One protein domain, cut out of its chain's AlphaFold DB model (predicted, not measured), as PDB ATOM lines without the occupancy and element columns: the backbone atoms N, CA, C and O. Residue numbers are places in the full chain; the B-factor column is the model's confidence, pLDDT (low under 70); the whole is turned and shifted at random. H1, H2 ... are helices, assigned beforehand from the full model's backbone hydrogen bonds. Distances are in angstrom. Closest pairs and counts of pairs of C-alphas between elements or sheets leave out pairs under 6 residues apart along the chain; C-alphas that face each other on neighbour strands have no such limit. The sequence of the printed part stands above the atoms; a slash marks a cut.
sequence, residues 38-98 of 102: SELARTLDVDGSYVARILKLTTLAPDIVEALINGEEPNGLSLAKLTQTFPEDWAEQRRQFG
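AT A GLANCE: This is residues 38 to 98 of the 102 residues of an uncharacterized protein of Candidatus Macondimonas diazotrophica (UniProt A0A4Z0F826). A loose head of three short helices, H3, H4 and H5, their centres set in a triangle, is joined to an arm made of H2, with H1 turned across the arm's far end. The helices of the head do not pack closely on one another, and the arm makes much of the length. The printed part has 61 residues with five named helices, in the order H1, H2, H3, H4, H5, and no named strand; the class is all helix. It is only just compact, close to loose, with a radius of gyration of the C-alphas of 12.5 A. The outline is elongated, spanning 35 by 23 by 18 A.

IN THESE COORDINATES: H1 is residues 38 to 44, 10.1 A from first to last C-alpha, and begins with C-alpha 38 at (-35.466, 38.182, 48.220). A tight link of three residues leads to H2, residues 48 to 57, the longest helix by residues, 14.2 A long and ending with C-alpha 57 at (-42.671, 40.324, 32.965). After a tight link of four residues comes H3, residues 62 to 70, 12.1 A long. H4 is the short helix of residues 79 to 82, 4.9 A long. H5 is residues 90 to 97, 10.3 A long, and ends with C-alpha 97 at (-41.666, 43.471, 20.112).

HOW THE PARTS SIT: H1 and H2 touch, with the C-alphas of Ala 41 and Gly 48 closest at 5.3 A, and their lines are about perpendicular at 87 degrees. H1 is apart from H3, H4 and H5. H2 and H4 are close but not clearly touching; their closest C-alphas, of Leu 57 and Leu 82, are 7.3 A apart. H2 and H3 are apart, but only just, the closest C-alphas being 8.2 A apart. H3 and H5 are close but not clearly touching, with the C-alphas of Ile 64 and Arg 94 closest at 7.6 A. They run the same way at a steep tilt of 38 degrees. H3 and H4 are apart; H4 and H5 are only just apart, at 8.5 A between closest C-alphas. H2 and H5 are apart. In H1, H2, H3 and H5 every O i to N i+4 pair is within hydrogen-bond range; H4 is too short for such a pair, and its one O i to N i+3 pair is within range.

THE WHOLE: The two C-alphas farthest apart, of Glu 39 and Asn 75, are 36.0 A apart. The printed part has no cut. The links H3 to H4, eight residues, and H4 to H5, seven residues, are short but not tight, and no link is long. The mean pLDDT of the printed part is 72.3; it is under 70 at residues 38 to 52, 71, 73 to 76 and 79.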
ATOM      1  N   SER A  38     -36.196  39.252  47.526       47.19
ATOM      2  CA  SER A  38     -35.466  38.182  48.220       47.19
ATOM      3  C   SER A  38     -36.364  37.244  49.039       47.19
ATOM      4  O   SER A  38     -36.010  36.088  49.263       47.19
ATOM      5  N   GLU A  39     -37.522  37.728  49.497       53.59
ATOM      6  CA  GLU A  39     -38.481  36.941  50.287       53.59
ATOM      7  C   GLU A  39     -39.352  36.064  49.373       53.59
ATOM      8  O   GLU A  39     -39.588  34.892  49.665       53.59
ATOM      9  N   LEU A  40     -39.716  36.595  48.198       52.59
ATOM     10  CA  LEU A  40     -40.342  35.842  47.106       52.59
ATOM     11  C   LEU A  40     -39.433  34.706  46.613       52.59
ATOM     12  O   LEU A  40     -39.883  33.573  46.468       52.59
ATOM     13  N   ALA A  41     -38.146  35.006  46.414       56.00
ATOM     14  CA  ALA A  41     -37.135  34.057  45.942       56.00
ATOM     15  C   ALA A  41     -36.967  32.866  46.893       56.00
ATOM     16  O   ALA A  41     -36.978  31.715  46.465       56.00
ATOM     17  N   ARG A  42     -36.902  33.141  48.201       54.50
ATOM     18  CA  ARG A  42     -36.836  32.105  49.240       54.50
ATOM     19  C   ARG A  42     -38.103  31.262  49.346       54.50
ATOM     20  O   ARG A  42     -38.005  30.081  49.644       54.50
ATOM     21  N   THR A  43     -39.271  31.864  49.142       54.78
ATOM     22  CA  THR A  43     -40.558  31.162  49.280       54.78
ATOM     23  C   THR A  43     -40.834  30.244  48.091       54.78
ATOM     24  O   THR A  43     -41.450  29.195  48.250       54.78
ATOM     25  N   LEU A  44     -40.361  30.630  46.905       59.31
ATOM     26  CA  LEU A  44     -40.538  29.877  45.665       59.31
ATOM     27  C   LEU A  44     -39.336  28.978  45.312       59.31
ATOM     28  O   LEU A  44     -39.402  28.296  44.297       59.31
ATOM     29  N   ASP A  45     -38.272  28.966  46.128       56.81
ATOM     30  CA  ASP A  45     -37.000  28.254  45.882       56.81
ATOM     31  C   ASP A  45     -36.385  28.574  44.504       56.81
ATOM     32  O   ASP A  45     -35.895  27.717  43.773       56.81
ATOM     33  N   VAL A  46     -36.445  29.847  44.114       61.88
ATOM     34  CA  VAL A  46     -35.958  30.331  42.817       61.88
ATOM     35  C   VAL A  46     -34.932  31.436  43.010       61.88
ATOM     36  O   VAL A  46     -35.004  32.219  43.955       61.88
ATOM     37  N   ASP A  47     -33.971  31.523  42.092       68.62
ATOM     38  CA  ASP A  47     -32.918  32.537  42.143       68.62
ATOM     39  C   ASP A  47     -33.510  33.959  42.158       68.62
ATOM     40  O   ASP A  47     -34.496  34.247  41.472       68.62
ATOM     41  N   GLY A  48     -32.901  34.890  42.900       62.34
ATOM     42  CA  GLY A  48     -33.363  36.285  42.951       62.34
ATOM     43  C   GLY A  48     -33.429  36.938  41.564       62.34
ATOM     44  O   GLY A  48     -34.322  37.741  41.291       62.34
ATOM     45  N   SER A  49     -32.554  36.516  40.647       67.19
ATOM     46  CA  SER A  49     -32.568  36.937  39.242       67.19
ATOM     47  C   SER A  49     -33.800  36.424  38.490       67.19
ATOM     48  O   SER A  49     -34.271  37.065  37.555       67.19
ATOM     49  N   TYR A  50     -34.325  35.260  38.871       65.56
ATOM     50  CA  TYR A  50     -35.539  34.683  38.300       65.56
ATOM     51  C   TYR A  50     -36.791  35.410  38.798       65.56
ATOM     52  O   TYR A  50     -37.646  35.762  37.991       65.56
ATOM     53  N   VAL A  51     -36.858  35.747  40.089       67.94
ATOM     54  CA  VAL A  51     -37.948  36.582  40.624       67.94
ATOM     55  C   VAL A  51     -37.947  37.964  39.984       67.94
ATOM     56  O   VAL A  51     -38.998  38.439  39.565       67.94
ATOM     57  N   ALA A  52     -36.779  38.597  39.852       69.56
ATOM     58  CA  ALA A  52     -36.667  39.884  39.175       69.56
ATOM     59  C   ALA A  52     -37.135  39.799  37.714       69.56
ATOM     60  O   ALA A  52     -37.835  40.695  37.253       69.56
ATOM     61  N   ARG A  53     -36.815  38.707  36.999       70.75
ATOM     62  CA  ARG A  53     -37.333  38.451  35.646       70.75
ATOM     63  C   ARG A  53     -38.853  38.314  35.641       70.75
ATOM     64  O   ARG A  53     -39.485  38.985  34.841       70.75
ATOM     65  N   ILE A  54     -39.439  37.523  36.542       70.75
ATOM     66  CA  ILE A  54     -40.902  37.367  36.631       70.75
ATOM     67  C   ILE A  54     -41.579  38.705  36.917       70.75
ATOM     68  O   ILE A  54     -42.518  39.071  36.220       70.75
ATOM     69  N   LEU A  55     -41.094  39.458  37.905       70.12
ATOM     70  CA  LEU A  55     -41.654  40.769  38.230       70.12
ATOM     71  C   LEU A  55     -41.526  41.728  37.049       70.12
ATOM     72  O   LEU A  55     -42.455  42.471  36.758       70.12
ATOM     73  N   LYS A  56     -40.423  41.667  36.306       70.94
ATOM     74  CA  LYS A  56     -40.270  42.450  35.084       70.94
ATOM     75  C   LYS A  56     -41.269  42.042  33.998       70.94
ATOM     76  O   LYS A  56     -41.787  42.903  33.305       70.94
ATOM     77  N   LEU A  57     -41.605  40.759  33.874       70.44
ATOM     78  CA  LEU A  57     -42.671  40.324  32.965       70.44
ATOM     79  C   LEU A  57     -44.042  40.893  33.368       70.44
ATOM     80  O   LEU A  57     -44.879  41.091  32.496       70.44
ATOM     81  N   THR A  58     -44.269  41.227  34.645       74.69
ATOM     82  CA  THR A  58     -45.511  41.908  35.065       74.69
ATOM     83  C   THR A  58     -45.603  43.366  34.605       74.69
ATOM     84  O   THR A  58     -46.696  43.924  34.621       74.69
ATOM     85  N   THR A  59     -44.494  43.987  34.179       78.88
ATOM     86  CA  THR A  59     -44.483  45.359  33.635       78.88
ATOM     87  C   THR A  59     -44.635  45.412  32.114       78.88
ATOM     88  O   THR A  59     -44.603  46.499  31.529       78.88
ATOM     89  N   LEU A  60     -44.800  44.256  31.462       81.94
ATOM     90  CA  LEU A  60     -45.116  44.195  30.041       81.94
ATOM     91  C   LEU A  60     -46.487  44.801  29.760       81.94
ATOM     92  O   LEU A  60     -47.416  44.683  30.561       81.94
ATOM     93  N   ALA A  61     -46.613  45.405  28.583       83.25
ATOM     94  CA  ALA A  61     -47.902  45.834  28.080       83.25
ATOM     95  C   ALA A  61     -48.872  44.629  27.999       83.25
ATOM     96  O   ALA A  61     -48.460  43.533  27.598       83.25
ATOM     97  N   PRO A  62     -50.148  44.803  28.392       79.81
ATOM     98  CA  PRO A  62     -51.105  43.702  28.511       79.81
ATOM     99  C   PRO A  62     -51.325  42.948  27.193       79.81
ATOM    100  O   PRO A  62     -51.424  41.728  27.208       79.81
ATOM    101  N   ASP A  63     -51.286  43.641  26.057       82.56
ATOM    102  CA  ASP A  63     -51.365  43.070  24.707       82.56
ATOM    103  C   ASP A  63     -50.222  42.084  24.405       82.56
ATOM    104  O   ASP A  63     -50.429  41.056  23.761       82.56
ATOM    105  N   ILE A  64     -49.021  42.344  24.929       79.81
ATOM    106  CA  ILE A  64     -47.868  41.448  24.779       79.81
ATOM    107  C   ILE A  64     -48.050  40.189  25.634       79.81
ATOM    108  O   ILE A  64     -47.707  39.085  25.206       79.81
ATOM    109  N   VAL A  65     -48.593  40.346  26.845       77.94
ATOM    110  CA  VAL A  65     -48.900  39.224  27.742       77.94
ATOM    111  C   VAL A  65     -50.007  38.352  27.151       77.94
ATOM    112  O   VAL A  65     -49.893  37.129  27.180       77.94
ATOM    113  N   GLU A  66     -51.042  38.960  26.575       78.25
ATOM    114  CA  GLU A  66     -52.122  38.252  25.882       78.25
ATOM    115  C   GLU A  66     -51.591  37.447  24.695       78.25
ATOM    116  O   GLU A  66     -51.879  36.255  24.601       78.25
ATOM    117  N   ALA A  67     -50.741  38.042  23.853       77.94
ATOM    118  CA  ALA A  67     -50.098  37.328  22.752       77.94
ATOM    119  C   ALA A  67     -49.253  36.141  23.249       77.94
ATOM    120  O   ALA A  67     -49.366  35.034  22.724       77.94
ATOM    121  N   LEU A  68     -48.483  36.320  24.332       76.12
ATOM    122  CA  LEU A  68     -47.693  35.244  24.937       76.12
ATOM    123  C   LEU A  68     -48.576  34.098  25.463       76.12
ATOM    124  O   LEU A  68     -48.247  32.930  25.260       76.12
ATOM    125  N   ILE A  69     -49.694  34.417  26.126       73.69
ATOM    126  CA  ILE A  69     -50.657  33.425  26.633       73.69
ATOM    127  C   ILE A  69     -51.347  32.696  25.474       73.69
ATOM    128  O   ILE A  69     -51.561  31.485  25.554       73.69
ATOM    129  N   ASN A  70     -51.649  33.410  24.390       74.94
ATOM    130  CA  ASN A  70     -52.255  32.850  23.184       74.94
ATOM    131  C   ASN A  70     -51.262  32.040  22.331       74.94
ATOM    132  O   ASN A  70     -51.675  31.381  21.378       74.94
ATOM    133  N   GLY A  71     -49.965  32.054  22.669       68.56
ATOM    134  CA  GLY A  71     -48.913  31.431  21.862       68.56
ATOM    135  C   GLY A  71     -48.665  32.160  20.538       68.56
ATOM    136  O   GLY A  71     -48.072  31.600  19.618       68.56
ATOM    137  N   GLU A  72     -49.133  33.399  20.435       73.12
ATOM    138  CA  GLU A  72     -48.862  34.284  19.319       73.12
ATOM    139  C   GLU A  72     -47.515  34.954  19.580       73.12
ATOM    140  O   GLU A  72     -47.387  35.872  20.387       73.12
ATOM    141  N   GLU A  73     -46.477  34.461  18.910       69.50
ATOM    142  CA  GLU A  73     -45.169  35.110  18.873       69.50
ATOM    143  C   GLU A  73     -45.093  35.967  17.598       69.50
ATOM    144  O   GLU A  73     -44.656  35.475  16.550       69.50
ATOM    145  N   PRO A  74     -45.541  37.243  17.626       69.12
ATOM    146  CA  PRO A  74     -45.346  38.143  16.499       69.12
ATOM    147  C   PRO A  74     -43.853  38.284  16.207       69.12
ATOM    148  O   PRO A  74     -43.009  38.121  17.089       69.12
ATOM    149  N   ASN A  75     -43.520  38.587  14.950       63.25
ATOM    150  CA  ASN A  75     -42.142  38.681  14.473       63.25
ATOM    151  C   ASN A  75     -41.326  39.675  15.315       63.25
ATOM    152  O   ASN A  75     -41.312  40.873  15.050       63.25
ATOM    153  N   GLY A  76     -40.621  39.169  16.328       66.06
ATOM    154  CA  GLY A  76     -39.859  39.996  17.253       66.06
ATOM    155  C   GLY A  76     -40.121  39.727  18.731       66.06
ATOM    156  O   GLY A  76     -39.250  40.101  19.517       66.06
ATOM    157  N   LEU A  77     -41.210  39.054  19.107       71.38
ATOM    158  CA  LEU A  77     -41.449  38.565  20.463       71.38
ATOM    159  C   LEU A  77     -40.764  37.206  20.636       71.38
ATOM    160  O   LEU A  77     -40.971  36.285  19.859       71.38
ATOM    161  N   SER A  78     -39.881  37.103  21.624       73.12
ATOM    162  CA  SER A  78     -39.236  35.844  21.992       73.12
ATOM    163  C   SER A  78     -38.903  35.890  23.472       73.12
ATOM    164  O   SER A  78     -38.454  36.929  23.970       73.12
ATOM    165  N   LEU A  79     -39.040  34.756  24.163       68.81
ATOM    166  CA  LEU A  79     -38.632  34.616  25.565       68.81
ATOM    167  C   LEU A  79     -37.194  35.103  25.800       68.81
ATOM    168  O   LEU A  79     -36.919  35.742  26.813       68.81
ATOM    169  N   ALA A  80     -36.291  34.900  24.836       72.56
ATOM    170  CA  ALA A  80     -34.920  35.397  24.919       72.56
ATOM    171  C   ALA A  80     -34.861  36.932  25.033       72.56
ATOM    172  O   ALA A  80     -34.131  37.459  25.871       72.56
ATOM    173  N   LYS A  81     -35.672  37.663  24.262       75.94
ATOM    174  CA  LYS A  81     -35.740  39.131  24.327       75.94
ATOM    175  C   LYS A  81     -36.452  39.627  25.581       75.94
ATOM    176  O   LYS A  81     -36.034  40.624  26.159       75.94
ATOM    177  N   LEU A  82     -37.467  38.901  26.046       74.69
ATOM    178  CA  LEU A  82     -38.131  39.183  27.321       74.69
ATOM    179  C   LEU A  82     -37.195  38.975  28.521       74.69
ATOM    180  O   LEU A  82     -37.325  39.645  29.541       74.69
ATOM    181  N   THR A  83     -36.207  38.084  28.403       71.00
ATOM    182  CA  THR A  83     -35.175  37.917  29.440       71.00
ATOM    183  C   THR A  83     -34.078  38.987  29.401       71.00
ATOM    184  O   THR A  83     -33.304  39.093  30.356       71.00
ATOM    185  N   GLN A  84     -34.007  39.782  28.328       75.56
ATOM    186  CA  GLN A  84     -33.078  40.901  28.187       75.56
ATOM    187  C   GLN A  84     -33.650  42.195  28.785       75.56
ATOM    188  O   GLN A  84     -34.802  42.289  29.214       75.56
ATOM    189  N   THR A  85     -32.817  43.232  28.854       73.12
ATOM    190  CA  THR A  85     -33.279  44.542  29.303       73.12
ATOM    191  C   THR A  85     -34.169  45.185  28.241       73.12
ATOM    192  O   THR A  85     -33.671  45.627  27.214       73.12
ATOM    193  N   PHE A  86     -35.473  45.256  28.512       80.62
ATOM    194  CA  PHE A  86     -36.446  46.033  27.745       80.62
ATOM    195  C   PHE A  86     -36.892  47.295  28.521       80.62
ATOM    196  O   PHE A  86     -36.739  47.320  29.753       80.62
ATOM    197  N   PRO A  87     -37.377  48.340  27.822       80.44
ATOM    198  CA  PRO A  87     -37.822  49.597  28.417       80.44
ATOM    199  C   PRO A  87     -39.137  49.432  29.183       80.44
ATOM    200  O   PRO A  87     -39.920  48.530  28.906       80.44
ATOM    201  N   GLU A  88     -39.385  50.305  30.158       79.69
ATOM    202  CA  GLU A  88     -40.631  50.298  30.944       79.69
ATOM    203  C   GLU A  88     -41.809  50.933  30.183       79.69
ATOM    204  O   GLU A  88     -42.960  50.576  30.413       79.69
ATOM    205  N   ASP A  89     -41.521  51.825  29.231       85.25
ATOM    206  CA  ASP A  89     -42.532  52.480  28.403       85.25
ATOM    207  C   ASP A  89     -43.216  51.486  27.452       85.25
ATOM    208  O   ASP A  89     -42.571  50.865  26.604       85.25
ATOM    209  N   TRP A  90     -44.540  51.360  27.568       86.88
ATOM    210  CA  TRP A  90     -45.323  50.408  26.780       86.88
ATOM    211  C   TRP A  90     -45.315  50.700  25.277       86.88
ATOM    212  O   TRP A  90     -45.387  49.764  24.483       86.88
ATOM    213  N   ALA A  91     -45.211  51.961  24.849       84.44
ATOM    214  CA  ALA A  91     -45.143  52.274  23.423       84.44
ATOM    215  C   ALA A  91     -43.796  51.834  22.831       84.44
ATOM    216  O   ALA A  91     -43.757  51.281  21.732       84.44
ATOM    217  N   GLU A  92     -42.699  52.020  23.566       84.00
ATOM    218  CA  GLU A  92     -41.389  51.505  23.166       84.00
ATOM    219  C   GLU A  92     -41.328  49.971  23.219       84.00
ATOM    220  O   GLU A  92     -40.780  49.360  22.302       84.00
ATOM    221  N   GLN A  93     -41.942  49.332  24.222       85.75
ATOM    222  CA  GLN A  93     -42.066  47.869  24.263       85.75
ATOM    223  C   GLN A  93     -42.770  47.345  23.010       85.75
ATOM    224  O   GLN A  93     -42.249  46.457  22.337       85.75
ATOM    225  N   ARG A  94     -43.917  47.929  22.644       85.06
ATOM    226  CA  ARG A  94     -44.660  47.533  21.441       85.06
ATOM    227  C   ARG A  94     -43.817  47.670  20.180       85.06
ATOM    228  O   ARG A  94     -43.710  46.709  19.422       85.06
ATOM    229  N   ARG A  95     -43.109  48.795  20.015       82.62
ATOM    230  CA  ARG A  95     -42.147  48.984  18.914       82.62
ATOM    231  C   ARG A  95     -41.063  47.904  18.894       82.62
ATOM    232  O   ARG A  95     -40.759  47.368  17.832       82.62
ATOM    233  N   GLN A  96     -40.491  47.567  20.051       81.94
ATOM    234  CA  GLN A  96     -39.404  46.592  20.164       81.94
ATOM    235  C   GLN A  96     -39.858  45.149  19.887       81.94
ATOM    236  O   GLN A  96     -39.097  44.357  19.319       81.94
ATOM    237  N   PHE A  97     -41.084  44.804  20.286       81.19
ATOM    238  CA  PHE A  97     -41.666  43.471  20.112       81.19
ATOM    239  C   PHE A  97     -42.510  43.326  18.838       81.19
ATOM    240  O   PHE A  97     -43.027  42.243  18.580       81.19
ATOM    241  N   GLY A  98     -42.603  44.377  18.018       78.62
ATOM    242  CA  GLY A  98     -43.303  44.342  16.733       78.62
ATOM    243  C   GLY A  98     -44.828  44.428  16.843       78.62
ATOM    244  O   GLY A  98     -45.521  44.041  15.907       78.62
TER     245      GLY A  98